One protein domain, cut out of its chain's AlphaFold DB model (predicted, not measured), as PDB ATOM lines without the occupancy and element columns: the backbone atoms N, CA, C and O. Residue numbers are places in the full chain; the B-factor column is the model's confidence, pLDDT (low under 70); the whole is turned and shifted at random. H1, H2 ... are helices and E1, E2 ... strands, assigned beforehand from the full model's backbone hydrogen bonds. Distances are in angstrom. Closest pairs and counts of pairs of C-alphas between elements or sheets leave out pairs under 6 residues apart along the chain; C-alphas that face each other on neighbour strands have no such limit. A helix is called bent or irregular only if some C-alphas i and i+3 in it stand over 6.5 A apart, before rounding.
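This is residues 15 to 224 of the 240 residues of an uncharacterized protein of Lachnospiraceae bacterium (UniProt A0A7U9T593). Twelve antiparallel strands form a closed barrel, and the long helix H2 runs through its middle. Short helices H1, H3 and H4 lie outside the wall, and E12 and E14 pair as a small two-stranded sheet near one end of the barrel. The printed part has 210 residues, with 14 named strands and four named helices in the order E1 to E5, H1, E6 to E13, H2, E14, H3, H4; the class is mixed, helices and strands. It is compact, with a radius of gyration of the C-alphas of 16.9 A, and rounded, spanning 44 by 39 by 35 A.

The barrel strands are E1, residues 15 to 21, from C-alpha 15 at (-36.320, -18.424, 31.934); E2, 25 to 32; E3, 35 to 43; E4, 49 to 55; E5, 59 to 64; E6, 81 to 85; E7, 88 to 98, the longest at 30.1 A; E8, 108 to 115; E9, 118 to 126, 25.9 A; E10, 132 to 138; E11, 141 to 148; and E13, 158 to 163. H2, residues 166 to 183, is 25.6 A long and begins at C-alpha 166 (-42.309, -15.636, 25.235). E12 is 151 to 153, E14 195 to 197, H1 75 to 78, H3 205 to 208 and H4 215 to 222, ending at C-alpha 222 (-49.097, -13.254, 33.604).

E1 to E5 form one meander, each strand the antiparallel neighbour of the one before, and E6 to E11 another. E5 and E6 are neighbours, with N 61 and O 84 2.8 A apart, within hydrogen-bond range. E11 and E13 pair through N 147 and O 160, 2.8 A; E13 and E1 close the ring through N 17 and O 159, 2.8 A. The barrel curls round H2; the closest C-alphas of E8 and H2 are those of Tyr 115 and Lys 171, 6.8 A. H2 has a kink of 37 degrees near residue 173, yet is neither bent nor irregular, but only just: C-alphas 167 and 170 are 6.4 A apart. H4 is on the barrel, outside it, over E13 and across the strands at 68 degrees on the local plane; the closest C-alphas of the two are those of Tyr 162 and Ile 216, 6.5 A. H3 is outside too, at a height over the sheet of 8.2 A, with C-alphas Val 125 of E9 and Ile 208 closest at 6.2 A. H1, also outside, has Lys 76 closest to Val 94 of E7, C-alphas 7.1 A apart. E11 runs on into E12 at 54 degrees, and E12 pairs with E14 through N 152 and O 196, 3.5 A. Each O i to N i+4 pair is within hydrogen-bond range in H4, 10 of 14 in H2; H1 and H3 are too short for one.

The C-alphas farthest apart, those of Asp 34 and Lys 102, are 50.2 A apart. The printed part has no cut, and the one long link, 11 residues, joins H2 to E14. Mean pLDDT of the printed part is 84.6; 31 residues are under 70, among them 100 to 106 and 184 to 199.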
ATOM      1  N   PHE A  15     -37.356 -17.412  32.112       94.62
ATOM      2  CA  PHE A  15     -36.320 -18.424  31.934       94.62
ATOM      3  C   PHE A  15     -35.006 -17.993  32.577       94.62
ATOM      4  O   PHE A  15     -34.702 -16.804  32.678       94.62
ATOM      5  N   ASP A  16     -34.201 -18.971  32.967       95.25
ATOM      6  CA  ASP A  16     -32.855 -18.743  33.481       95.25
ATOM      7  C   ASP A  16     -31.831 -18.849  32.353       95.25
ATOM      8  O   ASP A  16     -31.990 -19.666  31.450       95.25
ATOM      9  N   ILE A  17     -30.730 -18.105  32.447       95.50
ATOM     10  CA  ILE A  17     -29.492 -18.367  31.705       95.50
ATOM     11  C   ILE A  17     -28.385 -18.590  32.727       95.50
ATOM     12  O   ILE A  17     -28.160 -17.752  33.596       95.50
ATOM     13  N   ARG A  18     -27.669 -19.709  32.618       93.06
ATOM     14  CA  ARG A  18     -26.548 -20.033  33.505       93.06
ATOM     15  C   ARG A  18     -25.306 -20.330  32.694       93.06
ATOM     16  O   ARG A  18     -25.350 -21.148  31.774       93.06
ATOM     17  N   GLN A  19     -24.197 -19.705  33.052       90.94
ATOM     18  CA  GLN A  19     -22.898 -20.036  32.500       90.94
ATOM     19  C   GLN A  19     -22.436 -21.379  33.076       90.94
ATOM     20  O   GLN A  19     -22.315 -21.568  34.284       90.94
ATOM     21  N   THR A  20     -22.195 -22.358  32.214       89.94
ATOM     22  CA  THR A  20     -21.772 -23.706  32.613       89.94
ATOM     23  C   THR A  20     -20.262 -23.890  32.513       89.94
ATOM     24  O   THR A  20     -19.703 -24.729  33.226       89.94
ATOM     25  N   LYS A  21     -19.591 -23.099  31.665       87.44
ATOM     26  CA  LYS A  21     -18.131 -23.064  31.508       87.44
ATOM     27  C   LYS A  21     -17.634 -21.633  31.305       87.44
ATOM     28  O   LYS A  21     -18.316 -20.838  30.667       87.44
ATOM     29  N   THR A  22     -16.433 -21.355  31.802       80.56
ATOM     30  CA  THR A  22     -15.748 -20.055  31.741       80.56
ATOM     31  C   THR A  22     -14.419 -20.167  30.976       80.56
ATOM     32  O   THR A  22     -13.991 -21.261  30.593       80.56
ATOM     33  N   GLY A  23     -13.735 -19.040  30.749       74.88
ATOM     34  CA  GLY A  23     -12.419 -18.996  30.101       74.88
ATOM     35  C   GLY A  23     -12.486 -19.045  28.572       74.88
ATOM     36  O   GLY A  23     -13.285 -18.347  27.963       74.88
ATOM     37  N   PHE A  24     -11.625 -19.844  27.933       76.12
ATOM     38  CA  PHE A  24     -11.540 -19.911  26.464       76.12
ATOM     39  C   PHE A  24     -12.646 -20.748  25.805       76.12
ATOM     40  O   PHE A  24     -12.822 -20.657  24.599       76.12
ATOM     41  N   ASP A  25     -13.399 -21.530  26.576       83.12
ATOM     42  CA  ASP A  25     -14.477 -22.393  26.081       83.12
ATOM     43  C   ASP A  25     -15.772 -22.078  26.834       83.12
ATOM     44  O   ASP A  25     -16.318 -22.929  27.546       83.12
ATOM     45  N   MET A  26     -16.227 -20.825  26.741       87.38
ATOM     46  CA  MET A  26     -17.411 -20.390  27.476       87.38
ATOM     47  C   MET A  26     -18.650 -21.132  26.982       87.38
ATOM     48  O   MET A  26     -18.850 -21.336  25.782       87.38
ATOM     49  N   GLU A  27     -19.499 -21.535  27.918       92.12
ATOM     50  CA  GLU A  27     -20.779 -22.160  27.612       92.12
ATOM     51  C   GLU A  27     -21.853 -21.581  28.518       92.12
ATOM     52  O   GLU A  27     -21.615 -21.400  29.713       92.12
ATOM     53  N   TRP A  28     -23.041 -21.369  27.963       93.88
ATOM     54  CA  TRP A  28     -24.238 -21.033  28.719       93.88
ATOM     55  C   TRP A  28     -25.370 -21.975  28.350       93.88
ATOM     56  O   TRP A  28     -25.421 -22.552  27.259       93.88
ATOM     57  N   GLN A  29     -26.311 -22.093  29.271       94.88
ATOM     58  CA  GLN A  29     -27.515 -22.869  29.096       94.88
ATOM     59  C   GLN A  29     -28.712 -22.053  29.560       94.88
ATOM     60  O   GLN A  29     -28.723 -21.560  30.688       94.88
ATOM     61  N   ALA A  30     -29.701 -21.913  28.679       94.50
ATOM     62  CA  ALA A  30     -30.984 -21.317  29.008       94.50
ATOM     63  C   ALA A  30     -32.003 -22.408  29.353       94.50
ATOM     64  O   ALA A  30     -32.073 -23.420  28.644       94.50
ATOM     65  N   ARG A  31     -32.789 -22.198  30.414       92.94
ATOM     66  CA  ARG A  31     -33.745 -23.180  30.943       92.94
ATOM     67  C   ARG A  31     -35.080 -22.561  31.320       92.94
ATOM     68  O   ARG A  31     -35.111 -21.467  31.874       92.94
ATOM     69  N   VAL A  32     -36.153 -23.310  31.098       88.69
ATOM     70  CA  VAL A  32     -37.484 -23.038  31.655       88.69
ATOM     71  C   VAL A  32     -37.767 -24.129  32.686       88.69
ATOM     72  O   VAL A  32     -37.847 -25.308  32.337       88.69
ATOM     73  N   GLY A  33     -37.841 -23.756  33.966       83.88
ATOM     74  CA  GLY A  33     -37.816 -24.729  35.061       83.88
ATOM     75  C   GLY A  33     -36.592 -25.649  34.955       83.88
ATOM     76  O   GLY A  33     -35.461 -25.179  34.814       83.88
ATOM     77  N   ASP A  34     -36.823 -26.962  34.946       81.38
ATOM     78  CA  ASP A  34     -35.769 -27.977  34.804       81.38
ATOM     79  C   ASP A  34     -35.456 -28.363  33.348       81.38
ATOM     80  O   ASP A  34     -34.614 -29.228  33.098       81.38
ATOM     81  N   GLN A  35     -36.126 -27.751  32.369       84.88
ATOM     82  CA  GLN A  35     -35.972 -28.104  30.962       84.88
ATOM     83  C   GLN A  35     -34.975 -27.187  30.262       84.88
ATOM     84  O   GLN A  35     -35.136 -25.967  30.219       84.88
ATOM     85  N   ASP A  36     -33.958 -27.796  29.656       87.75
ATOM     86  CA  ASP A  36     -33.033 -27.102  28.767       87.75
ATOM     87  C   ASP A  36     -33.762 -26.631  27.505       87.75
ATOM     88  O   ASP A  36     -34.507 -27.397  26.896       87.75
ATOM     89  N   MET A  37     -33.525 -25.379  27.111       90.38
ATOM     90  CA  MET A  37     -34.182 -24.731  25.970       90.38
ATOM     91  C   MET A  37     -33.183 -24.251  24.919       90.38
ATOM     92  O   MET A  37     -33.383 -24.434  23.720       90.38
ATOM     93  N   VAL A  38     -32.105 -23.605  25.368       92.31
ATOM     94  CA  VAL A  38     -31.072 -23.065  24.479       92.31
ATOM     95  C   VAL A  38     -29.716 -23.406  25.043       92.31
ATOM     96  O   VAL A  38     -29.471 -23.308  26.245       92.31
ATOM     97  N   PHE A  39     -28.814 -23.782  24.158       94.50
ATOM     98  CA  PHE A  39     -27.439 -24.044  24.499       94.50
ATOM     99  C   PHE A  39     -26.535 -23.111  23.700       94.50
ATOM    100  O   PHE A  39     -26.661 -22.999  22.480       94.50
ATOM    101  N   ILE A  40     -25.645 -22.417  24.406       94.69
ATOM    102  CA  ILE A  40     -24.751 -21.417  23.836       94.69
ATOM    103  C   ILE A  40     -23.310 -21.878  24.033       94.69
ATOM    104  O   ILE A  40     -22.906 -22.165  25.159       94.69
ATOM    105  N   ARG A  41     -22.523 -21.920  22.955       92.69
ATOM    106  CA  ARG A  41     -21.070 -22.141  23.010       92.69
ATOM    107  C   ARG A  41     -20.345 -20.944  22.449       92.69
ATOM    108  O   ARG A  41     -20.612 -20.584  21.310       92.69
ATOM    109  N   ALA A  42     -19.390 -20.404  23.190       88.56
ATOM    110  CA  ALA A  42     -18.478 -19.398  22.678       88.56
ATOM    111  C   ALA A  42     -17.015 -19.817  22.859       88.56
ATOM    112  O   ALA A  42     -16.379 -19.410  23.836       88.56
ATOM    113  N   PRO A  43     -16.465 -20.644  21.945       79.19
ATOM    114  CA  PRO A  43     -15.030 -20.873  21.911       79.19
ATOM    115  C   PRO A  43     -14.337 -19.553  21.556       79.19
ATOM    116  O   PRO A  43     -14.521 -18.995  20.473       79.19
ATOM    117  N   PHE A  44     -13.560 -19.025  22.490       66.62
ATOM    118  CA  PHE A  44     -12.802 -17.804  22.298       66.62
ATOM    119  C   PHE A  44     -11.539 -18.109  21.495       66.62
ATOM    120  O   PHE A  44     -10.698 -18.913  21.905       66.62
ATOM    121  N   SER A  45     -11.359 -17.408  20.380       66.88
ATOM    122  CA  SER A  45     -10.058 -17.286  19.729       66.88
ATOM    123  C   SER A  45      -9.496 -15.891  20.012       66.88
ATOM    124  O   SER A  45     -10.254 -14.951  20.239       66.88
ATOM    125  N   ARG A  46      -8.166 -15.731  20.006       60.16
ATOM    126  CA  ARG A  46      -7.523 -14.442  20.335       60.16
ATOM    127  C   ARG A  46      -8.003 -13.268  19.477       60.16
ATOM    128  O   ARG A  46      -7.967 -12.143  19.964       60.16
ATOM    129  N   ASP A  47      -8.453 -13.541  18.255       65.69
ATOM    130  CA  ASP A  47      -8.724 -12.516  17.246       65.69
ATOM    131  C   ASP A  47     -10.205 -12.441  16.836       65.69
ATOM    132  O   ASP A  47     -10.613 -11.470  16.202       65.69
ATOM    133  N   CYS A  48     -11.028 -13.424  17.219       73.25
ATOM    134  CA  CYS A  48     -12.468 -13.402  16.982       73.25
ATOM    135  C   CYS A  48     -13.255 -14.091  18.101       73.25
ATOM    136  O   CYS A  48     -12.846 -15.121  18.649       73.25
ATOM    137  N   PHE A  49     -14.421 -13.525  18.406       84.31
ATOM    138  CA  PHE A  49     -15.417 -14.155  19.263       84.31
ATOM    139  C   PHE A  49     -16.545 -14.703  18.392       84.31
ATOM    140  O   PHE A  49     -17.071 -14.006  17.524       84.31
ATOM    141  N   LEU A  50     -16.927 -15.948  18.644       89.25
ATOM    142  CA  LEU A  50     -18.059 -16.609  18.014       89.25
ATOM    143  C   LEU A  50     -18.868 -17.271  19.117       89.25
ATOM    144  O   LEU A  50     -18.360 -18.194  19.736       89.25
ATOM    145  N   ALA A  51     -20.110 -16.844  19.323       92.62
ATOM    146  CA  ALA A  51     -21.081 -17.582  20.115       92.62
ATOM    147  C   ALA A  51     -22.108 -18.255  19.199       92.62
ATOM    148  O   ALA A  51     -22.853 -17.589  18.482       92.62
ATOM    149  N   GLU A  52     -22.157 -19.581  19.240       94.88
ATOM    150  CA  GLU A  52     -23.180 -20.403  18.605       94.88
ATOM    151  C   GLU A  52     -24.343 -20.589  19.580       94.88
ATOM    152  O   GLU A  52     -24.156 -21.134  20.666       94.88
ATOM    153  N   ILE A  53     -25.537 -20.149  19.192       95.25
ATOM    154  CA  ILE A  53     -26.768 -20.203  19.982       95.25
ATOM    155  C   ILE A  53     -27.689 -21.225  19.321       95.25
ATOM    156  O   ILE A  53     -28.194 -20.988  18.223       95.25
ATOM    157  N   GLN A  54     -27.899 -22.364  19.975       94.50
ATOM    158  CA  GLN A  54     -28.674 -23.483  19.442       94.50
ATOM    159  C   GLN A  54     -29.916 -23.723  20.296       94.50
ATOM    160  O   GLN A  54     -29.806 -24.028  21.482       94.50
ATOM    161  N   ALA A  55     -31.087 -23.619  19.674       89.81
ATOM    162  CA  ALA A  55     -32.377 -23.988  20.240       89.81
ATOM    163  C   ALA A  55     -33.065 -25.015  19.329       89.81
ATOM    164  O   ALA A  55     -32.628 -25.258  18.200       89.81
ATOM    165  N   LYS A  56     -34.161 -25.620  19.796       87.38
ATOM    166  CA  LYS A  56     -34.921 -26.597  18.998       87.38
ATOM    167  C   LYS A  56     -35.470 -26.009  17.693       87.38
ATOM    168  O   LYS A  56     -35.578 -26.715  16.694       87.38
ATOM    169  N   ASP A  57     -35.842 -24.734  17.714       86.19
ATOM    170  CA  ASP A  57     -36.627 -24.065  16.676       86.19
ATOM    171  C   ASP A  57     -35.913 -22.877  16.005       86.19
ATOM    172  O   ASP A  57     -36.509 -22.206  15.153       86.19
ATOM    173  N   TYR A  58     -34.658 -22.600  16.377       89.88
ATOM    174  CA  TYR A  58     -33.780 -21.659  15.678       89.88
ATOM    175  C   TYR A  58     -32.299 -21.895  16.005       89.88
ATOM    176  O   TYR A  58     -31.947 -22.471  17.034       89.88
ATOM    177  N   SER A  59     -31.428 -21.392  15.130       94.44
ATOM    178  CA  SER A  59     -29.983 -21.353  15.338       94.44
ATOM    179  C   SER A  59     -29.447 -19.977  14.968       94.44
ATOM    180  O   SER A  59     -29.697 -19.474  13.873       94.44
ATOM    181  N   GLN A  60     -28.689 -19.369  15.873       96.12
ATOM    182  CA  GLN A  60     -28.072 -18.064  15.665       96.12
ATOM    183  C   GLN A  60     -26.574 -18.104  15.955       96.12
ATOM    184  O   GLN A  60     -26.086 -18.931  16.722       96.12
ATOM    185  N   ARG A  61     -25.836 -17.183  15.339       95.19
ATOM    186  CA  ARG A  61     -24.411 -16.973  15.588       95.19
ATOM    187  C   ARG A  61     -24.155 -15.508  15.872       95.19
ATOM    188  O   ARG A  61     -24.480 -14.657  15.045       95.19
ATOM    189  N   LEU A  62     -23.559 -15.233  17.023       93.75
ATOM    190  CA  LEU A  62     -23.088 -13.912  17.400       93.75
ATOM    191  C   LEU A  62     -21.575 -13.848  17.173       93.75
ATOM    192  O   LEU A  62     -20.823 -14.588  17.799       93.75
ATOM    193  N   VAL A  63     -21.133 -12.986  16.264       90.56
ATOM    194  CA  VAL A  63     -19.755 -12.943  15.765       90.56
ATOM    195  C   VAL A  63     -19.161 -11.566  15.987       90.56
ATOM    196  O   VAL A  63     -19.722 -10.570  15.545       90.56
ATOM    197  N   PHE A  64     -17.991 -11.503  16.600       86.50
ATOM    198  CA  PHE A  64     -17.169 -10.305  16.628       86.50
ATOM    199  C   PHE A  64     -15.854 -10.589  15.910       86.50
ATOM    200  O   PHE A  64     -15.053 -11.412  16.359       86.50
ATOM    201  N   ASP A  65     -15.664  -9.898  14.787       82.62
ATOM    202  CA  ASP A  65     -14.439  -9.911  13.995       82.62
ATOM    203  C   ASP A  65     -14.027  -8.454  13.704       82.62
ATOM    204  O   ASP A  65     -14.643  -7.794  12.860       82.62
ATOM    205  N   PRO A  66     -13.002  -7.924  14.397       73.69
ATOM    206  CA  PRO A  66     -12.547  -6.546  14.219       73.69
ATOM    207  C   PRO A  66     -11.822  -6.302  12.882       73.69
ATOM    208  O   PRO A  66     -11.541  -5.139  12.548       73.69
ATOM    209  N   SER A  67     -11.489  -7.372  12.151       77.00
ATOM    210  CA  SER A  67     -10.862  -7.338  10.824       77.00
ATOM    211  C   SER A  67     -11.894  -7.302   9.699       77.00
ATOM    212  O   SER A  67     -11.560  -6.937   8.571       77.00
ATOM    213  N   ASP A  68     -13.150  -7.638   9.987       74.62
ATOM    214  CA  ASP A  68     -14.218  -7.589   9.005       74.62
ATOM    215  C   ASP A  68     -14.728  -6.143   8.828       74.62
ATOM    216  O   ASP A  68     -15.343  -5.545   9.714       74.62
ATOM    217  N   LEU A  69     -14.490  -5.582   7.638       73.75
ATOM    218  CA  LEU A  69     -14.837  -4.202   7.267       73.75
ATOM    219  C   LEU A  69     -16.109  -4.089   6.408       73.75
ATOM    220  O   LEU A  69     -16.420  -3.006   5.909       73.75
ATOM    221  N   SER A  70     -16.861  -5.177   6.216       71.94
ATOM    222  CA  SER A  70     -18.021  -5.210   5.303       71.94
ATOM    223  C   SER A  70     -19.157  -4.242   5.669       71.94
ATOM    224  O   SER A  70     -19.917  -3.841   4.791       71.94
ATOM    225  N   PHE A  71     -19.246  -3.802   6.930       69.69
ATOM    226  CA  PHE A  71     -20.262  -2.856   7.419       69.69
ATOM    227  C   PHE A  71     -19.763  -1.409   7.544       69.69
ATOM    228  O   PHE A  71     -20.532  -0.523   7.918       69.69
ATOM    229  N   GLY A  72     -18.499  -1.151   7.202       75.06
ATOM    230  CA  GLY A  72     -17.906   0.180   7.226       75.06
ATOM    231  C   GLY A  72     -16.599   0.261   8.012       75.06
ATOM    232  O   GLY A  72     -16.162  -0.670   8.679       75.06
ATOM    233  N   ASN A  73     -15.972   1.435   7.924       74.81
ATOM    234  CA  ASN A  73     -14.657   1.697   8.515       74.81
ATOM    235  C   ASN A  73     -14.726   2.480   9.834       74.81
ATOM    236  O   ASN A  73     -13.683   2.788  10.417       74.81
ATOM    237  N   LYS A  74     -15.922   2.861  10.312       78.94
ATOM    238  CA  LYS A  74     -16.028   3.614  11.569       78.94
ATOM    239  C   LYS A  74     -15.738   2.676  12.734       78.94
ATOM    240  O   LYS A  74     -16.089   1.502  12.702       78.94
ATOM    241  N   LEU A  75     -15.149   3.216  13.802       71.12
ATOM    242  CA  LEU A  75     -14.809   2.440  14.996       71.12
ATOM    243  C   LEU A  75     -16.018   1.670  15.551       71.12
ATOM    244  O   LEU A  75     -15.891   0.502  15.884       71.12
ATOM    245  N   LYS A  76     -17.201   2.294  15.574       71.50
ATOM    246  CA  LYS A  76     -18.442   1.645  16.023       71.50
ATOM    247  C   LYS A  76     -18.835   0.425  15.175       71.50
ATOM    248  O   LYS A  76     -19.342  -0.542  15.725       71.50
ATOM    249  N   ASP A  77     -18.572   0.462  13.868       72.31
ATOM    250  CA  ASP A  77     -18.926  -0.620  12.945       72.31
ATOM    251  C   ASP A  77     -17.965  -1.800  13.172       72.31
ATOM    252  O   ASP A  77     -18.384  -2.953  13.250       72.31
ATOM    253  N   ARG A  78     -16.681  -1.492  13.406       71.75
ATOM    254  CA  ARG A  78     -15.624  -2.467  13.730       71.75
ATOM    255  C   ARG A  78     -15.756  -3.091  15.118       71.75
ATOM    256  O   ARG A  78     -15.249  -4.183  15.334       71.75
ATOM    257  N   LEU A  79     -16.387  -2.390  16.060       75.69
ATOM    258  CA  LEU A  79     -16.637  -2.867  17.425       75.69
ATOM    259  C   LEU A  79     -17.988  -3.588  17.573       75.69
ATOM    260  O   LEU A  79     -18.353  -3.980  18.680       75.69
ATOM    261  N   SER A  80     -18.741  -3.742  16.480       85.06
ATOM    262  CA  SER A  80     -20.060  -4.366  16.519       85.06
ATOM    263  C   SER A  80     -19.970  -5.890  16.546       85.06
ATOM    264  O   SER A  80     -19.207  -6.506  15.799       85.06
ATOM    265  N   PHE A  81     -20.789  -6.508  17.392       90.38
ATOM    266  CA  PHE A  81     -21.034  -7.943  17.342       90.38
ATOM    267  C   PHE A  81     -22.177  -8.179  16.367       90.38
ATOM    268  O   PHE A  81     -23.217  -7.537  16.449       90.38
ATOM    269  N   ARG A  82     -22.008  -9.094  15.431       92.25
ATOM    270  CA  ARG A  82     -22.936  -9.335  14.333       92.25
ATOM    271  C   ARG A  82     -23.736 -10.584  14.598       92.25
ATOM    272  O   ARG A  82     -23.177 -11.598  15.000       92.25
ATOM    273  N   LEU A  83     -25.026 -10.511  14.332       95.56
ATOM    274  CA  LEU A  83     -25.937 -11.614  14.530       95.56
ATOM    275  C   LEU A  83     -26.376 -12.181  13.189       95.56
ATOM    276  O   LEU A  83     -26.904 -11.472  12.325       95.56
ATOM    277  N   TYR A  84     -26.197 -13.485  13.066       95.38
ATOM    278  CA  TYR A  84     -26.676 -14.280  11.954       95.38
ATOM    279  C   TYR A  84     -27.697 -15.284  12.467       95.38
ATOM    280  O   TYR A  84     -27.545 -15.816  13.562       95.38
ATOM    281  N   GLU A  85     -28.723 -15.546  11.671       95.38
ATOM    282  CA  GLU A  85     -29.595 -16.706  11.830       95.38
ATOM    283  C   GLU A  85     -29.340 -17.592  10.621       95.38
ATOM    284  O   GLU A  85     -29.434 -17.131   9.477       95.38
ATOM    285  N   ASP A  86     -28.883 -18.814  10.889       86.69
ATOM    286  CA  ASP A  86     -28.209 -19.670   9.913       86.69
ATOM    287  C   ASP A  86     -27.018 -18.939   9.246       86.69
ATOM    288  O   ASP A  86     -25.987 -18.703   9.884       86.69
ATOM    289  N   GLU A  87     -27.176 -18.519   7.987       87.31
ATOM    290  CA  GLU A  87     -26.196 -17.746   7.203       87.31
ATOM    291  C   GLU A  87     -26.680 -16.330   6.856       87.31
ATOM    292  O   GLU A  87     -25.987 -15.562   6.185       87.31
ATOM    293  N   LYS A  88     -27.883 -15.952   7.296       94.06
ATOM    294  CA  LYS A  88     -28.453 -14.644   6.987       94.06
ATOM    295  C   LYS A  88     -28.094 -13.651   8.081       94.06
ATOM    296  O   LYS A  88     -28.404 -13.871   9.248       94.06
ATOM    297  N   TYR A  89     -27.510 -12.520   7.692       94.31
ATOM    298  CA  TYR A  89     -27.358 -11.380   8.589       94.31
ATOM    299  C   TYR A  89     -28.735 -10.887   9.039       94.31
ATOM    300  O   TYR A  89     -29.591 -10.562   8.210       94.31
ATOM    301  N   ILE A  90     -28.938 -10.827  10.352       96.38
ATOM    302  CA  ILE A  90     -30.193 -10.365  10.945       96.38
ATOM    303  C   ILE A  90     -29.996  -9.229  11.937       96.38
ATOM    304  O   ILE A  90     -30.991  -8.721  12.437       96.38
ATOM    305  N   GLY A  91     -28.772  -8.809  12.250       94.62
ATOM    306  CA  GLY A  91     -28.609  -7.768  13.251       94.62
ATOM    307  C   GLY A  91     -27.191  -7.518  13.719       94.62
ATOM    308  O   GLY A  91     -26.253  -8.207  13.325       94.62
ATOM    309  N   HIS A  92     -27.034  -6.527  14.587       93.19
ATOM    310  CA  HIS A  92     -25.767  -6.244  15.250       93.19
ATOM    311  C   HIS A  92     -25.977  -5.575  16.610       93.19
ATOM    312  O   HIS A  92     -26.975  -4.891  16.820       93.19
ATOM    313  N   LEU A  93     -25.018  -5.762  17.512       92.62
ATOM    314  CA  LEU A  93     -24.978  -5.221  18.863       92.62
ATOM    315  C   LEU A  93     -23.761  -4.321  19.022       92.62
ATOM    316  O   LEU A  93     -22.664  -4.656  18.568       92.62
ATOM    317  N   VAL A  94     -23.952  -3.181  19.676       86.44
ATOM    318  CA  VAL A  94     -22.889  -2.209  19.928       86.44
ATOM    319  C   VAL A  94     -23.133  -1.459  21.236       86.44
ATOM    320  O   VAL A  94     -24.258  -1.104  21.586       86.44
ATOM    321  N   GLY A  95     -22.053  -1.202  21.972       80.69
ATOM    322  CA  GLY A  95     -22.076  -0.361  23.160       80.69
ATOM    323  C   GLY A  95     -22.061   1.112  22.766       80.69
ATOM    324  O   GLY A  95     -21.255   1.532  21.938       80.69
ATOM    325  N   ASN A  96     -22.932   1.905  23.378       79.69
ATOM    326  CA  ASN A  96     -23.053   3.335  23.149       79.69
ATOM    327  C   ASN A  96     -23.010   4.111  24.471       79.69
ATOM    328  O   ASN A  96     -23.224   3.577  25.558       79.69
ATOM    329  N   THR A  97     -22.782   5.419  24.371       78.19
ATOM    330  CA  THR A  97     -22.827   6.332  25.518       78.19
ATOM    331  C   THR A  97     -23.836   7.427  25.235       78.19
ATOM    332  O   THR A  97     -23.700   8.175  24.264       78.19
ATOM    333  N   ARG A  98     -24.856   7.552  26.087       76.38
ATOM    334  CA  ARG A  98     -25.847   8.622  25.975       76.38
ATOM    335  C   ARG A  98     -25.398   9.818  26.800       76.38
ATOM    336  O   ARG A  98     -25.143   9.703  27.996       76.38
ATOM    337  N   LYS A  99     -25.352  10.988  26.160       71.25
ATOM    338  CA  LYS A  99     -25.177  12.281  26.826       71.25
ATOM    339  C   LYS A  99     -26.501  13.044  26.781       71.25
ATOM    340  O   LYS A  99     -26.926  13.487  25.719       71.25
ATOM    341  N   GLU A 100     -27.162  13.184  27.923       60.34
ATOM    342  CA  GLU A 100     -28.387  13.983  28.054       60.34
ATOM    343  C   GLU A 100     -28.033  15.476  28.199       60.34
ATOM    344  O   GLU A 100     -27.486  15.883  29.218       60.34
ATOM    345  N   ARG A 101     -28.350  16.273  27.159       51.25
ATOM    346  CA  ARG A 101     -28.289  17.756  27.051       51.25
ATOM    347  C   ARG A 101     -26.981  18.466  27.488       51.25
ATOM    348  O   ARG A 101     -26.061  17.919  28.081       51.25
ATOM    349  N   LYS A 102     -26.840  19.738  27.087       45.62
ATOM    350  CA  LYS A 102     -25.689  20.595  27.436       45.62
ATOM    351  C   LYS A 102     -25.743  20.952  28.932       45.62
ATOM    352  O   LYS A 102     -26.594  21.739  29.328       45.62
ATOM    353  N   GLY A 103     -24.837  20.398  29.739       56.16
ATOM    354  CA  GLY A 103     -24.690  20.703  31.168       56.16
ATOM    355  C   GLY A 103     -23.737  19.738  31.889       56.16
ATOM    356  O   GLY A 103     -23.189  18.832  31.266       56.16
ATOM    357  N   LEU A 104     -23.553  19.937  33.200       52.91
ATOM    358  CA  LEU A 104     -22.689  19.147  34.102       52.91
ATOM    359  C   LEU A 104     -23.240  17.749  34.471       52.91
ATOM    360  O   LEU A 104     -22.696  17.097  35.359       52.91
ATOM    361  N   PHE A 105     -24.312  17.274  33.829       57.31
ATOM    362  CA  PHE A 105     -24.879  15.955  34.124       57.31
ATOM    363  C   PHE A 105     -24.113  14.836  33.405       57.31
ATOM    364  O   PHE A 105     -23.710  14.967  32.247       57.31
ATOM    365  N   ALA A 106     -23.884  13.741  34.134       62.62
ATOM    366  CA  ALA A 106     -23.059  12.619  33.710       62.62
ATOM    367  C   ALA A 106     -23.708  11.839  32.558       62.62
ATOM    368  O   ALA A 106     -24.883  11.477  32.620       62.62
ATOM    369  N   ALA A 107     -22.918  11.554  31.523       79.19
ATOM    370  CA  ALA A 107     -23.282  10.576  30.508       79.19
ATOM    371  C   ALA A 107     -23.371   9.174  31.134       79.19
ATOM    372  O   ALA A 107     -22.686   8.899  32.122       79.19
ATOM    373  N   TYR A 108     -24.185   8.293  30.555       83.38
ATOM    374  CA  TYR A 108     -24.260   6.893  30.976       83.38
ATOM    375  C   TYR A 108     -24.198   5.939  29.775       83.38
ATOM    376  O   TYR A 108     -24.686   6.289  28.688       83.38
ATOM    377  N   PRO A 109     -23.564   4.763  29.938       84.19
ATOM    378  CA  PRO A 109     -23.524   3.750  28.896       84.19
ATOM    379  C   PRO A 109     -24.910   3.130  28.695       84.19
ATOM    380  O   PRO A 109     -25.729   3.066  29.612       84.19
ATOM    381  N   TYR A 110     -25.172   2.688  27.473       90.62
ATOM    382  CA  TYR A 110     -26.296   1.830  27.124       90.62
ATOM    383  C   TYR A 110     -25.887   0.949  25.946       90.62
ATOM    384  O   TYR A 110     -24.939   1.257  25.226       90.62
ATOM    385  N   TYR A 111     -26.610  -0.135  25.732       91.38
ATOM    386  CA  TYR A 111     -26.344  -1.043  24.624       91.38
ATOM    387  C   TYR A 111     -27.418  -0.874  23.564       91.38
ATOM    388  O   TYR A 111     -28.597  -0.765  23.893       91.38
ATOM    389  N   GLU A 112     -27.019  -0.851  22.303       93.06
ATOM    390  CA  GLU A 112     -27.926  -0.820  21.165       93.06
ATOM    391  C   GLU A 112     -27.836  -2.142  20.417       93.06
ATOM    392  O   GLU A 112     -26.751  -2.699  20.237       93.06
ATOM    393  N   TYR A 113     -28.988  -2.647  19.995       94.81
ATOM    394  CA  TYR A 113     -29.083  -3.908  19.288       94.81
ATOM    395  C   TYR A 113     -30.110  -3.807  18.169       94.81
ATOM    396  O   TYR A 113     -31.315  -3.746  18.407       94.81
ATOM    397  N   GLN A 114     -29.623  -3.809  16.933       95.06
ATOM    398  CA  GLN A 114     -30.467  -3.974  15.763       95.06
ATOM    399  C   GLN A 114     -30.802  -5.457  15.612       95.06
ATOM    400  O   GLN A 114     -29.899  -6.264  15.398       95.06
ATOM    401  N   TYR A 115     -32.085  -5.811  15.666       95.50
ATOM    402  CA  TYR A 115     -32.589  -7.154  15.393       95.50
ATOM    403  C   TYR A 115     -33.669  -7.094  14.314       95.50
ATOM    404  O   TYR A 115     -34.800  -6.677  14.555       95.50
ATOM    405  N   ARG A 116     -33.330  -7.540  13.108       94.50
ATOM    406  CA  ARG A 116     -34.139  -7.407  11.893       94.50
ATOM    407  C   ARG A 116     -34.488  -5.935  11.673       94.50
ATOM    408  O   ARG A 116     -33.584  -5.143  11.431       94.50
ATOM    409  N   GLU A 117     -35.757  -5.565  11.787       93.19
ATOM    410  CA  GLU A 117     -36.236  -4.183  11.665       93.19
ATOM    411  C   GLU A 117     -36.355  -3.474  13.024       93.19
ATOM    412  O   GLU A 117     -36.510  -2.257  13.076       93.19
ATOM    413  N   ALA A 118     -36.237  -4.212  14.131       94.38
ATOM    414  CA  ALA A 118     -36.366  -3.679  15.475       94.38
ATOM    415  C   ALA A 118     -35.050  -3.094  15.992       94.38
ATOM    416  O   ALA A 118     -33.988  -3.708  15.867       94.38
ATOM    417  N   LEU A 119     -35.147  -1.937  16.649       95.12
ATOM    418  CA  LEU A 119     -34.051  -1.335  17.396       95.12
ATOM    419  C   LEU A 119     -34.298  -1.509  18.893       95.12
ATOM    420  O   LEU A 119     -35.244  -0.943  19.450       95.12
ATOM    421  N   LEU A 120     -33.427  -2.284  19.531       96.88
ATOM    422  CA  LEU A 120     -33.467  -2.538  20.958       96.88
ATOM    423  C   LEU A 120     -32.444  -1.672  21.692       96.88
ATOM    424  O   LEU A 120     -31.370  -1.356  21.176       96.88
ATOM    425  N   SER A 121     -32.774  -1.305  22.926       96.62
ATOM    426  CA  SER A 121     -31.885  -0.592  23.844       96.62
ATOM    427  C   SER A 121     -31.822  -1.299  25.192       96.62
ATOM    428  O   SER A 121     -32.859  -1.587  25.781       96.62
ATOM    429  N   GLY A 122     -30.616  -1.556  25.689       96.62
ATOM    430  CA  GLY A 122     -30.357  -2.163  26.991       96.62
ATOM    431  C   GLY A 122     -29.769  -1.151  27.969       96.62
ATOM    432  O   GLY A 122     -28.778  -0.492  27.651       96.62
ATOM    433  N   TYR A 123     -30.359  -1.040  29.158       95.38
ATOM    434  CA  TYR A 123     -29.898  -0.157  30.231       95.38
ATOM    435  C   TYR A 123     -29.571  -0.961  31.488       95.38
ATOM    436  O   TYR A 123     -30.459  -1.591  32.060       95.38
ATOM    437  N   GLU A 124     -28.314  -0.922  31.925       94.62
ATOM    438  CA  GLU A 124     -27.887  -1.533  33.183       94.62
ATOM    439  C   GLU A 124     -28.235  -0.614  34.365       94.62
ATOM    440  O   GLU A 124     -27.866   0.563  34.403       94.62
ATOM    441  N   VAL A 125     -28.968  -1.151  35.335       95.00
ATOM    442  CA  VAL A 125     -29.420  -0.444  36.530       95.00
ATOM    443  C   VAL A 125     -29.117  -1.300  37.755       95.00
ATOM    444  O   VAL A 125     -29.641  -2.402  37.911       95.00
ATOM    445  N   GLY A 126     -28.274  -0.782  38.643       94.25
ATOM    446  CA  GLY A 126     -27.865  -1.451  39.872       94.25
ATOM    447  C   GLY A 126     -28.402  -0.756  41.120       94.25
ATOM    448  O   GLY A 126     -28.376   0.473  41.226       94.25
ATOM    449  N   PHE A 127     -28.836  -1.547  42.100       94.06
ATOM    450  CA  PHE A 127     -29.309  -1.078  43.409       94.06
ATOM    451  C   PHE A 127     -28.426  -1.603  44.553       94.06
ATOM    452  O   PHE A 127     -28.904  -2.004  45.623       94.06
ATOM    453  N   GLY A 128     -27.112  -1.636  44.326       89.25
ATOM    454  CA  GLY A 128     -26.124  -2.189  45.243       89.25
ATOM    455  C   GLY A 128     -26.377  -3.675  45.478       89.25
ATOM    456  O   GLY A 128     -26.471  -4.456  44.541       89.25
ATOM    457  N   ARG A 129     -26.545  -4.072  46.744       85.81
ATOM    458  CA  ARG A 129     -26.818  -5.472  47.127       85.81
ATOM    459  C   ARG A 129     -28.255  -5.933  46.858       85.81
ATOM    460  O   ARG A 129     -28.574  -7.076  47.159       85.81
ATOM    461  N   LYS A 130     -29.137  -5.043  46.390       86.69
ATOM    462  CA  LYS A 130     -30.558  -5.361  46.181       86.69
ATOM    463  C   LYS A 130     -30.848  -5.980  44.818       86.69
ATOM    464  O   LYS A 130     -31.912  -6.557  44.669       86.69
ATOM    465  N   GLY A 131     -29.940  -5.835  43.858       89.38
ATOM    466  CA  GLY A 131     -30.097  -6.398  42.525       89.38
ATOM    467  C   GLY A 131     -29.368  -5.584  41.465       89.38
ATOM    468  O   GLY A 131     -29.046  -4.407  41.669       89.38
ATOM    469  N   LEU A 132     -29.123  -6.244  40.342       94.25
ATOM    470  CA  LEU A 132     -28.521  -5.698  39.138       94.25
ATOM    471  C   LEU A 132     -29.373  -6.147  37.956       94.25
ATOM    472  O   LEU A 132     -29.616  -7.340  37.786       94.25
ATOM    473  N   TYR A 133     -29.839  -5.182  37.172       96.94
ATOM    474  CA  TYR A 133     -30.852  -5.402  36.153       96.94
ATOM    475  C   TYR A 133     -30.411  -4.812  34.819       96.94
ATOM    476  O   TYR A 133     -30.043  -3.643  34.753       96.94
ATOM    477  N   LEU A 134     -30.529  -5.584  33.746       97.25
ATOM    478  CA  LEU A 134     -30.498  -5.080  32.380       97.25
ATOM    479  C   LEU A 134     -31.944  -4.914  31.894       97.25
ATOM    480  O   LEU A 134     -32.676  -5.887  31.717       97.25
ATOM    481  N   CYS A 135     -32.366  -3.668  31.698       97.94
ATOM    482  CA  CYS A 135     -33.701  -3.318  31.215       97.94
ATOM    483  C   CYS A 135     -33.666  -3.184  29.693       97.94
ATOM    484  O   CYS A 135     -32.977  -2.301  29.174       97.94
ATOM    485  N   VAL A 136     -34.396  -4.045  28.984       98.19
ATOM    486  CA  VAL A 136     -34.387  -4.106  27.519       98.19
ATOM    487  C   VAL A 136     -35.662  -3.484  26.967       98.19
ATOM    488  O   VAL A 136     -36.772  -3.885  27.319       98.19
ATOM    489  N   TYR A 137     -35.489  -2.518  26.075       97.75
ATOM    490  CA  TYR A 137     -36.554  -1.791  25.400       97.75
ATOM    491  C   TYR A 137     -36.543  -2.070  23.905       97.75
ATOM    492  O   TYR A 137     -35.474  -2.200  23.317       97.75
ATOM    493  N   GLU A 138     -37.720  -2.070  23.296       96.50
ATOM    494  CA  GLU A 138     -37.932  -1.984  21.853       96.50
ATOM    495  C   GLU A 138     -38.684  -0.678  21.578       96.50
ATOM    496  O   GLU A 138     -39.847  -0.503  21.946       96.50
ATOM    497  N   GLY A 139     -37.984   0.316  21.025       91.75
ATOM    498  CA  GLY A 139     -38.500   1.685  20.986       91.75
ATOM    499  C   GLY A 139     -38.756   2.251  22.393       91.75
ATOM    500  O   GLY A 139     -37.817   2.512  23.144       91.75
ATOM    501  N   GLN A 140     -40.026   2.497  22.732       92.19
ATOM    502  CA  GLN A 140     -40.437   3.018  24.048       92.19
ATOM    503  C   GLN A 140     -40.994   1.940  24.987       92.19
ATOM    504  O   GLN A 140     -41.169   2.208  26.174       92.19
ATOM    505  N   GLU A 141     -41.260   0.739  24.479       95.88
ATOM    506  CA  GLU A 141     -41.822  -0.353  25.263       95.88
ATOM    507  C   GLU A 141     -40.702  -1.154  25.918       95.88
ATOM    508  O   GLU A 141     -39.740  -1.555  25.262       95.88
ATOM    509  N   GLN A 142     -40.811  -1.372  27.227       97.62
ATOM    510  CA  GLN A 142     -39.932  -2.303  27.912       97.62
ATOM    511  C   GLN A 142     -40.407  -3.716  27.592       97.62
ATOM    512  O   GLN A 142     -41.551  -4.050  27.883       97.62
ATOM    513  N   ILE A 143     -39.538  -4.528  27.002       97.75
ATOM    514  CA  ILE A 143     -39.870  -5.890  26.574       97.75
ATOM    515  C   ILE A 143     -39.241  -6.951  27.471       97.75
ATOM    516  O   ILE A 143     -39.714  -8.079  27.502       97.75
ATOM    517  N   ALA A 144     -38.183  -6.610  28.212       98.38
ATOM    518  CA  ALA A 144     -37.595  -7.536  29.166       98.38
ATOM    519  C   ALA A 144     -36.905  -6.835  30.338       98.38
ATOM    520  O   ALA A 144     -36.432  -5.695  30.245       98.38
ATOM    521  N   VAL A 145     -36.799  -7.576  31.436       98.44
ATOM    522  CA  VAL A 145     -35.850  -7.328  32.521       98.44
ATOM    523  C   VAL A 145     -35.001  -8.576  32.676       98.44
ATOM    524  O   VAL A 145     -35.534  -9.673  32.796       98.44
ATOM    525  N   VAL A 146     -33.686  -8.402  32.695       98.06
ATOM    526  CA  VAL A 146     -32.738  -9.481  32.970       98.06
ATOM    527  C   VAL A 146     -32.063  -9.175  34.296       98.06
ATOM    528  O   VAL A 146     -31.350  -8.184  34.423       98.06
ATOM    529  N   GLU A 147     -32.325  -9.997  35.300       97.00
ATOM    530  CA  GLU A 147     -31.740  -9.892  36.631       97.00
ATOM    531  C   GLU A 147     -30.462 -10.728  36.702       97.00
ATOM    532  O   GLU A 147     -30.508 -11.933  36.476       97.00
ATOM    533  N   LYS A 148     -29.325 -10.109  37.040       93.75
ATOM    534  CA  LYS A 148     -28.064 -10.818  37.298       93.75
ATOM    535  C   LYS A 148     -27.984 -11.210  38.769       93.75
ATOM    536  O   LYS A 148     -28.095 -10.351  39.651       93.75
ATOM    537  N   LYS A 149     -27.706 -12.484  39.062       90.38
ATOM    538  CA  LYS A 149     -27.381 -12.901  40.431       90.38
ATOM    539  C   LYS A 149     -26.066 -12.256  40.868       90.38
ATOM    540  O   LYS A 149     -25.032 -12.400  40.224       90.38
ATOM    541  N   LEU A 150     -26.103 -11.552  42.001       85.06
ATOM    542  CA  LEU A 150     -24.960 -10.781  42.515       85.06
ATOM    543  C   LEU A 150     -23.862 -11.634  43.158       85.06
ATOM    544  O   LEU A 150     -22.788 -11.126  43.463       85.06
ATOM    545  N   SER A 151     -24.156 -12.890  43.486       77.38
ATOM    546  CA  SER A 151     -23.201 -13.820  44.086       77.38
ATOM    547  C   SER A 151     -23.141 -15.062  43.225       77.38
ATOM    548  O   SER A 151     -24.131 -15.781  43.117       77.38
ATOM    549  N   VAL A 152     -21.971 -15.292  42.646       70.81
ATOM    550  CA  VAL A 152     -21.702 -16.423  41.761       70.81
ATOM    551  C   VAL A 152     -20.572 -17.265  42.343       70.81
ATOM    552  O   VAL A 152     -19.675 -16.750  43.021       70.81
ATOM    553  N   THR A 153     -20.645 -18.572  42.115       68.62
ATOM    554  CA  THR A 153     -19.611 -19.536  42.512       68.62
ATOM    555  C   THR A 153     -18.833 -19.932  41.264       68.62
ATOM    556  O   THR A 153     -19.435 -20.158  40.216       68.62
ATOM    557  N   ASP A 154     -17.504 -19.997  41.360       64.94
ATOM    558  CA  ASP A 154     -16.611 -20.359  40.245       64.94
ATOM    559  C   ASP A 154     -16.743 -19.436  39.012       64.94
ATOM    560  O   ASP A 154     -16.558 -19.882  37.880       64.94
ATOM    561  N   PHE A 155     -17.089 -18.159  39.235       64.94
ATOM    562  CA  PHE A 155     -17.321 -17.137  38.196       64.94
ATOM    563  C   PHE A 155     -18.351 -17.526  37.129       64.94
ATOM    564  O   PHE A 155     -18.276 -17.075  35.994       64.94
ATOM    565  N   LYS A 156     -19.300 -18.393  37.478       79.19
ATOM    566  CA  LYS A 156     -20.388 -18.776  36.582       79.19
ATOM    567  C   LYS A 156     -21.544 -17.816  36.746       79.19
ATOM    568  O   LYS A 156     -22.272 -17.892  37.735       79.19
ATOM    569  N   ASP A 157     -21.701 -16.931  35.776       86.62
ATOM    570  CA  ASP A 157     -22.779 -15.962  35.816       86.62
ATOM    571  C   ASP A 157     -24.154 -16.600  35.612       86.62
ATOM    572  O   ASP A 157     -24.352 -17.513  34.807       86.62
ATOM    573  N   GLU A 158     -25.117 -16.113  36.392       91.81
ATOM    574  CA  GLU A 158     -26.501 -16.560  36.360       91.81
ATOM    575  C   GLU A 158     -27.434 -15.364  36.202       91.81
ATOM    576  O   GLU A 158     -27.307 -14.349  36.898       91.81
ATOM    577  N   TYR A 159     -28.404 -15.531  35.313       95.50
ATOM    578  CA  TYR A 159     -29.384 -14.528  34.945       95.50
ATOM    579  C   TYR A 159     -30.790 -15.109  35.004       95.50
ATOM    580  O   TYR A 159     -31.005 -16.228  34.546       95.50
ATOM    581  N   ILE A 160     -31.744 -14.322  35.493       96.75
ATOM    582  CA  ILE A 160     -33.178 -14.600  35.374       96.75
ATOM    583  C   ILE A 160     -33.749 -13.602  34.373       96.75
ATOM    584  O   ILE A 160     -33.608 -12.389  34.540       96.75
ATOM    585  N   CYS A 161     -34.366 -14.102  33.313       97.81
ATOM    586  CA  CYS A 161     -34.944 -13.295  32.250       97.81
ATOM    587  C   CYS A 161     -36.466 -13.275  32.388       97.81
ATOM    588  O   CYS A 161     -37.106 -14.319  32.315       97.81
ATOM    589  N   TYR A 162     -37.032 -12.079  32.529       97.88
ATOM    590  CA  TYR A 162     -38.468 -11.823  32.527       97.88
ATOM    591  C   TYR A 162     -38.828 -11.145  31.207       97.88
ATOM    592  O   TYR A 162     -38.327 -10.053  30.924       97.88
ATOM    593  N   LEU A 163     -39.672 -11.779  30.402       97.38
ATOM    594  CA  LEU A 163     -40.109 -11.287  29.099       97.38
ATOM    595  C   LEU A 163     -41.535 -10.752  29.161       97.38
ATOM    596  O   LEU A 163     -42.352 -11.244  29.929       97.38
ATOM    597  N   LEU A 164     -41.852  -9.777  28.314       95.25
ATOM    598  CA  LEU A 164     -43.234  -9.352  28.108       95.25
ATOM    599  C   LEU A 164     -44.009 -10.366  27.250       95.25
ATOM    600  O   LEU A 164     -45.211 -10.532  27.419       95.25
ATOM    601  N   GLU A 165     -43.319 -11.042  26.327       94.06
ATOM    602  CA  GLU A 165     -43.874 -12.116  25.503       94.06
ATOM    603  C   GLU A 165     -42.826 -13.211  25.267       94.06
ATOM    604  O   GLU A 165     -41.678 -12.904  24.930       94.06
ATOM    605  N   SER A 166     -43.226 -14.487  25.335       90.81
ATOM    606  CA  SER A 166     -42.309 -15.636  25.235       90.81
ATOM    607  C   SER A 166     -41.403 -15.575  24.003       90.81
ATOM    608  O   SER A 166     -40.187 -15.675  24.122       90.81
ATOM    609  N   ARG A 167     -41.959 -15.263  22.821       91.25
ATOM    610  CA  ARG A 167     -41.230 -15.157  21.536       91.25
ATOM    611  C   ARG A 167     -40.036 -14.195  21.544       91.25
ATOM    612  O   ARG A 167     -39.172 -14.284  20.668       91.25
ATOM    613  N   GLN A 168     -39.972 -13.271  22.500       94.44
ATOM    614  CA  GLN A 168     -38.887 -12.299  22.610       94.44
ATOM    615  C   GLN A 168     -37.559 -12.944  23.035       94.44
ATOM    616  O   GLN A 168     -36.507 -12.349  22.793       94.44
ATOM    617  N   TYR A 169     -37.559 -14.175  23.564       93.94
ATOM    618  CA  TYR A 169     -36.334 -14.893  23.940       93.94
ATOM    619  C   TYR A 169     -35.309 -14.976  22.796       93.94
ATOM    620  O   TYR A 169     -34.114 -14.794  23.029       93.94
ATOM    621  N   ARG A 170     -35.767 -15.119  21.540       94.31
ATOM    622  CA  ARG A 170     -34.901 -15.186  20.346       94.31
ATOM    623  C   ARG A 170     -34.040 -13.946  20.136       94.31
ATOM    624  O   ARG A 170     -32.974 -14.047  19.538       94.31
ATOM    625  N   LYS A 171     -34.510 -12.776  20.575       94.88
ATOM    626  CA  LYS A 171     -33.738 -11.527  20.523       94.88
ATOM    627  C   LYS A 171     -33.069 -11.232  21.864       94.88
ATOM    628  O   LYS A 171     -31.931 -10.782  21.874       94.88
ATOM    629  N   VAL A 172     -33.700 -11.556  22.991       96.50
ATOM    630  CA  VAL A 172     -33.129 -11.292  24.320       96.50
ATOM    631  C   VAL A 172     -31.891 -12.146  24.603       96.50
ATOM    632  O   VAL A 172     -30.906 -11.599  25.083       96.50
ATOM    633  N   ILE A 173     -31.871 -13.436  24.251       96.50
ATOM    634  CA  ILE A 173     -30.728 -14.321  24.548       96.50
ATOM    635  C   ILE A 173     -29.412 -13.807  23.938       96.50
ATOM    636  O   ILE A 173     -28.472 -13.604  24.705       96.50
ATOM    637  N   PRO A 174     -29.309 -13.521  22.622       95.75
ATOM    638  CA  PRO A 174     -28.089 -12.938  22.058       95.75
ATOM    639  C   PRO A 174     -27.659 -11.644  22.754       95.75
ATOM    640  O   PRO A 174     -26.465 -11.388  22.902       95.75
ATOM    641  N   PHE A 175     -28.627 -10.844  23.207       95.25
ATOM    642  CA  PHE A 175     -28.357  -9.607  23.924       95.25
ATOM    643  C   PHE A 175     -27.745  -9.874  25.305       95.25
ATOM    644  O   PHE A 175     -26.746  -9.251  25.662       95.25
ATOM    645  N   VAL A 176     -28.278 -10.840  26.057       95.50
ATOM    646  CA  VAL A 176     -27.704 -11.229  27.354       95.50
ATOM    647  C   VAL A 176     -26.300 -11.797  27.182       95.50
ATOM    648  O   VAL A 176     -25.409 -11.399  27.919       95.50
ATOM    649  N   ILE A 177     -26.068 -12.647  26.177       93.75
ATOM    650  CA  ILE A 177     -24.732 -13.205  25.906       93.75
ATOM    651  C   ILE A 177     -23.727 -12.105  25.547       93.75
ATOM    652  O   ILE A 177     -22.600 -12.117  26.037       93.75
ATOM    653  N   TYR A 178     -24.129 -11.131  24.729       91.19
ATOM    654  CA  TYR A 178     -23.307  -9.956  24.439       91.19
ATOM    655  C   TYR A 178     -22.981  -9.163  25.708       91.19
ATOM    656  O   TYR A 178     -21.814  -8.868  25.960       91.19
ATOM    657  N   TYR A 179     -23.997  -8.846  26.513       90.00
ATOM    658  CA  TYR A 179     -23.854  -8.103  27.763       90.00
ATOM    659  C   TYR A 179     -22.932  -8.813  28.763       90.00
ATOM    660  O   TYR A 179     -22.018  -8.186  29.296       90.00
ATOM    661  N   ASP A 180     -23.127 -10.116  28.956       88.88
ATOM    662  CA  ASP A 180     -22.281 -10.961  29.793       88.88
ATOM    663  C   ASP A 180     -20.831 -10.919  29.300       88.88
ATOM    664  O   ASP A 180     -19.932 -10.531  30.038       88.88
ATOM    665  N   THR A 181     -20.612 -11.172  28.008       82.19
ATOM    666  CA  THR A 181     -19.269 -11.233  27.409       82.19
ATOM    667  C   THR A 181     -18.490  -9.922  27.553       82.19
ATOM    668  O   THR A 181     -17.295  -9.949  27.836       82.19
ATOM    669  N   ILE A 182     -19.130  -8.769  27.339       78.56
ATOM    670  CA  ILE A 182     -18.431  -7.473  27.348       78.56
ATOM    671  C   ILE A 182     -18.241  -6.880  28.750       78.56
ATOM    672  O   ILE A 182     -17.322  -6.085  28.929       78.56
ATOM    673  N   GLN A 183     -19.126  -7.184  29.707       71.50
ATOM    674  CA  GLN A 183     -19.072  -6.604  31.058       71.50
ATOM    675  C   GLN A 183     -18.461  -7.551  32.088       71.50
ATOM    676  O   GLN A 183     -17.737  -7.104  32.976       71.50
ATOM    677  N   TYR A 184     -18.758  -8.843  31.968       61.94
ATOM    678  CA  TYR A 184     -18.487  -9.853  32.990       61.94
ATOM    679  C   TYR A 184     -17.716 -11.060  32.449       61.94
ATOM    680  O   TYR A 184     -17.360 -11.950  33.215       61.94
ATOM    681  N   GLY A 185     -17.401 -11.072  31.149       57.12
ATOM    682  CA  GLY A 185     -16.577 -12.081  30.501       57.12
ATOM    683  C   GLY A 185     -15.178 -12.110  31.104       57.12
ATOM    684  O   GLY A 185     -14.251 -11.471  30.607       57.12
ATOM    685  N   ASP A 186     -15.016 -12.901  32.159       55.06
ATOM    686  CA  ASP A 186     -13.769 -13.159  32.870       55.06
ATOM    687  C   ASP A 186     -12.857 -14.091  32.027       55.06
ATOM    688  O   ASP A 186     -12.331 -15.099  32.497       55.06
ATOM    689  N   VAL A 187     -12.650 -13.769  30.738       50.25
ATOM    690  CA  VAL A 187     -11.902 -14.570  29.738       50.25
ATOM    691  C   VAL A 187     -10.465 -14.876  30.199       50.25
ATOM    692  O   VAL A 187      -9.857 -15.856  29.765       50.25
ATOM    693  N   MET A 188      -9.928 -14.068  31.116       40.34
ATOM    694  CA  MET A 188      -8.578 -14.197  31.671       40.34
ATOM    695  C   MET A 188      -8.536 -14.704  33.126       40.34
ATOM    696  O   MET A 188      -7.444 -15.029  33.599       40.34
ATOM    697  N   GLU A 189      -9.661 -14.809  33.846       41.00
ATOM    698  CA  GLU A 189      -9.652 -15.254  35.249       41.00
ATOM    699  C   GLU A 189      -9.945 -16.758  35.348       41.00
ATOM    700  O   GLU A 189     -11.065 -17.233  35.185       41.00
ATOM    701  N   ARG A 190      -8.905 -17.546  35.640       38.12
ATOM    702  CA  ARG A 190      -9.055 -18.929  36.110       38.12
ATOM    703  C   ARG A 190      -9.002 -18.917  37.631       38.12
ATOM    704  O   ARG A 190      -7.906 -18.876  38.186       38.12
ATOM    705  N   ALA A 191     -10.139 -19.011  38.314       41.06
ATOM    706  CA  ALA A 191     -10.121 -19.486  39.695       41.06
ATOM    707  C   ALA A 191     -11.146 -20.595  39.905       41.06
ATOM    708  O   ALA A 191     -12.280 -20.533  39.442       41.06
ATOM    709  N   VAL A 192     -10.691 -21.626  40.603       37.41
ATOM    710  CA  VAL A 192     -11.503 -22.726  41.107       37.41
ATOM    711  C   VAL A 192     -11.785 -22.376  42.570       37.41
ATOM    712  O   VAL A 192     -10.838 -22.067  43.295       37.41
ATOM    713  N   HIS A 193     -13.052 -22.382  42.997       40.88
ATOM    714  CA  HIS A 193     -13.508 -22.025  44.353       40.88
ATOM    715  C   HIS A 193     -13.467 -20.531  44.745       40.88
ATOM    716  O   HIS A 193     -13.354 -20.204  45.929       40.88
ATOM    717  N   SER A 194     -13.600 -19.599  43.797       45.19
ATOM    718  CA  SER A 194     -13.776 -18.169  44.104       45.19
ATOM    719  C   SER A 194     -15.257 -17.777  44.215       45.19
ATOM    720  O   SER A 194     -16.129 -18.307  43.524       45.19
ATOM    721  N   LYS A 195     -15.546 -16.808  45.092       51.00
ATOM    722  CA  LYS A 195     -16.833 -16.101  45.153       51.00
ATOM    723  C   LYS A 195     -16.608 -14.645  44.754       51.00
ATOM    724  O   LYS A 195     -15.926 -13.921  45.481       51.00
ATOM    725  N   LYS A 196     -17.201 -14.212  43.641       58.81
ATOM    726  CA  LYS A 196     -17.245 -12.803  43.218       58.81
ATOM    727  C   LYS A 196     -18.585 -12.209  43.648       58.81
ATOM    728  O   LYS A 196     -19.621 -12.868  43.554       58.81
ATOM    729  N   LYS A 197     -18.546 -10.998  44.206       58.50
ATOM    730  CA  LYS A 197     -19.745 -10.237  44.566       58.50
ATOM    731  C   LYS A 197     -19.787  -8.984  43.720       58.50
ATOM    732  O   LYS A 197     -19.024  -8.055  43.985       58.50
ATOM    733  N   ASP A 198     -20.701  -8.956  42.768       63.97
ATOM    734  CA  ASP A 198     -20.934  -7.758  41.977       63.97
ATOM    735  C   ASP A 198     -21.850  -6.816  42.760       63.97
ATOM    736  O   ASP A 198     -22.840  -7.224  43.375       63.97
ATOM    737  N   ALA A 199     -21.489  -5.535  42.798       68.19
ATOM    738  CA  ALA A 199     -22.298  -4.502  43.425       68.19
ATOM    739  C   ALA A 199     -22.170  -3.205  42.627       68.19
ATOM    740  O   ALA A 199     -21.226  -2.438  42.802       68.19
ATOM    741  N   LEU A 200     -23.159  -2.952  41.774       82.19
ATOM    742  CA  LEU A 200     -23.323  -1.688  41.066       82.19
ATOM    743  C   LEU A 200     -24.402  -0.863  41.763       82.19
ATOM    744  O   LEU A 200     -25.476  -1.375  42.073       82.19
ATOM    745  N   ASN A 201     -24.146   0.422  42.000       87.88
ATOM    746  CA  ASN A 201     -25.161   1.345  42.499       87.88
ATOM    747  C   ASN A 201     -25.308   2.530  41.546       87.88
ATOM    748  O   ASN A 201     -24.439   3.402  41.486       87.88
ATOM    749  N   THR A 202     -26.417   2.563  40.816       88.38
ATOM    750  CA  THR A 202     -26.735   3.633  39.874       88.38
ATOM    751  C   THR A 202     -27.146   4.895  40.628       88.38
ATOM    752  O   THR A 202     -27.978   4.852  41.533       88.38
ATOM    753  N   ILE A 203     -26.580   6.042  40.240       86.50
ATOM    754  CA  ILE A 203     -26.859   7.349  40.866       86.50
ATOM    755  C   ILE A 203     -27.640   8.297  39.948       86.50
ATOM    756  O   ILE A 203     -28.279   9.240  40.418       86.50
ATOM    757  N   GLN A 204     -27.596   8.068  38.636       88.19
ATOM    758  CA  GLN A 204     -28.256   8.905  37.641       88.19
ATOM    759  C   GLN A 204     -29.767   8.644  37.674       88.19
ATOM    760  O   GLN A 204     -30.215   7.543  37.363       88.19
ATOM    761  N   LYS A 205     -30.563   9.662  38.026       89.56
ATOM    762  CA  LYS A 205     -32.027   9.541  38.170       89.56
ATOM    763  C   LYS A 205     -32.712   9.038  36.899       89.56
ATOM    764  O   LYS A 205     -33.589   8.186  36.986       89.56
ATOM    765  N   ASP A 206     -32.272   9.517  35.740       89.19
ATOM    766  CA  ASP A 206     -32.859   9.134  34.452       89.19
ATOM    767  C   ASP A 206     -32.562   7.673  34.097       89.19
ATOM    768  O   ASP A 206     -33.409   7.000  33.518       89.19
ATOM    769  N   LEU A 207     -31.384   7.164  34.480       91.56
ATOM    770  CA  LEU A 207     -31.037   5.752  34.308       91.56
ATOM    771  C   LEU A 207     -31.814   4.876  35.296       91.56
ATOM    772  O   LEU A 207     -32.346   3.846  34.905       91.56
ATOM    773  N   ILE A 208     -31.974   5.316  36.548       93.44
ATOM    774  CA  ILE A 208     -32.839   4.633  37.525       93.44
ATOM    775  C   ILE A 208     -34.281   4.527  37.002       93.44
ATOM    776  O   ILE A 208     -34.929   3.503  37.197       93.44
ATOM    777  N   ALA A 209     -34.778   5.557  36.311       93.50
ATOM    778  CA  ALA A 209     -36.120   5.569  35.731       93.50
ATOM    779  C   ALA A 209     -36.314   4.570  34.570       93.50
ATOM    780  O   ALA A 209     -37.452   4.326  34.180       93.50
ATOM    781  N   LYS A 210     -35.238   3.968  34.036       95.81
ATOM    782  CA  LYS A 210     -35.313   2.864  33.060       95.81
ATOM    783  C   LYS A 210     -35.694   1.522  33.680       95.81
ATOM    784  O   LYS A 210     -35.953   0.576  32.950       95.81
ATOM    785  N   PHE A 211     -35.728   1.424  35.005       96.88
ATOM    786  CA  PHE A 211     -36.217   0.240  35.691       96.88
ATOM    787  C   PHE A 211     -37.674   0.439  36.129       96.88
ATOM    788  O   PHE A 211     -37.946   1.059  37.164       96.88
ATOM    789  N   ASP A 212     -38.619  -0.103  35.355       96.38
ATOM    790  CA  ASP A 212     -40.017  -0.223  35.777       96.38
ATOM    791  C   ASP A 212     -40.146  -1.281  36.884       96.38
ATOM    792  O   ASP A 212     -40.107  -2.489  36.646       96.38
ATOM    793  N   ARG A 213     -40.346  -0.818  38.121       94.44
ATOM    794  CA  ARG A 213     -40.494  -1.682  39.305       94.44
ATOM    795  C   ARG A 213     -41.710  -2.608  39.242       94.44
ATOM    796  O   ARG A 213     -41.757  -3.572  40.001       94.44
ATOM    797  N   SER A 214     -42.694  -2.302  38.398       96.12
ATOM    798  CA  SER A 214     -43.887  -3.129  38.208       96.12
ATOM    799  C   SER A 214     -43.704  -4.212  37.143       96.12
ATOM    800  O   SER A 214     -44.524  -5.126  37.077       96.12
ATOM    801  N   PHE A 215     -42.615  -4.162  36.366       97.00
ATOM    802  CA  PHE A 215     -42.384  -5.077  35.252       97.00
ATOM    803  C   PHE A 215     -42.325  -6.539  35.705       97.00
ATOM    804  O   PHE A 215     -43.117  -7.350  35.239       97.00
ATOM    805  N   ILE A 216     -41.433  -6.865  36.648       96.31
ATOM    806  CA  ILE A 216     -41.270  -8.240  37.149       96.31
ATOM    807  C   ILE A 216     -42.570  -8.760  37.795       96.31
ATOM    808  O   ILE A 216     -43.020  -9.833  37.399       96.31
ATOM    809  N   PRO A 217     -43.232  -8.029  38.725       95.62
ATOM    810  CA  PRO A 217     -44.524  -8.455  39.263       95.62
ATOM    811  C   PRO A 217     -45.584  -8.747  38.196       95.62
ATOM    812  O   PRO A 217     -46.297  -9.739  38.319       95.62
ATOM    813  N   ARG A 218     -45.667  -7.912  37.151       94.75
ATOM    814  CA  ARG A 218     -46.615  -8.096  36.045       94.75
ATOM    815  C   ARG A 218     -46.322  -9.371  35.256       94.75
ATOM    816  O   ARG A 218     -47.252 -10.119  34.986       94.75
ATOM    817  N   VAL A 219     -45.057  -9.631  34.919       94.88
ATOM    818  CA  VAL A 219     -44.669 -10.852  34.191       94.88
ATOM    819  C   VAL A 219     -44.962 -12.098  35.025       94.88
ATOM    820  O   VAL A 219     -45.554 -13.038  34.512       94.88
ATOM    821  N   LEU A 220     -44.629 -12.083  36.321       92.94
ATOM    822  CA  LEU A 220     -44.935 -13.193  37.231       92.94
ATOM    823  C   LEU A 220     -46.434 -13.508  37.260       92.94
ATOM    824  O   LEU A 220     -46.820 -14.664  37.113       92.94
ATOM    825  N   GLU A 221     -47.280 -12.484  37.394       91.06
ATOM    826  CA  GLU A 221     -48.736 -12.650  37.387       91.06
ATOM    827  C   GLU A 221     -49.247 -13.237  36.063       91.06
ATOM    828  O   GLU A 221     -50.076 -14.149  36.077       91.06
ATOM    829  N   GLN A 222     -48.733 -12.751  34.930       88.75
ATOM    830  CA  GLN A 222     -49.097 -13.254  33.604       88.75
ATOM    831  C   GLN A 222     -48.648 -14.710  33.388       88.75
ATOM    832  O   GLN A 222     -49.350 -15.461  32.717       88.75
ATOM    833  N   ASP A 223     -47.522 -15.115  33.982       85.00
ATOM    834  CA  ASP A 223     -46.984 -16.483  33.930       85.00
ATOM    835  C   ASP A 223     -47.672 -17.420  34.949       85.00
ATOM    836  O   ASP A 223     -47.318 -18.587  35.096       85.00
ATOM    837  N   GLY A 224     -48.673 -16.918  35.685       83.00
ATOM    838  CA  GLY A 224     -49.411 -17.671  36.700       83.00
ATOM    839  C   GLY A 224     -48.660 -17.853  38.026       83.00
ATOM    840  O   GLY A 224     -49.153 -18.549  38.918       83.00
TER     841      GLY A 224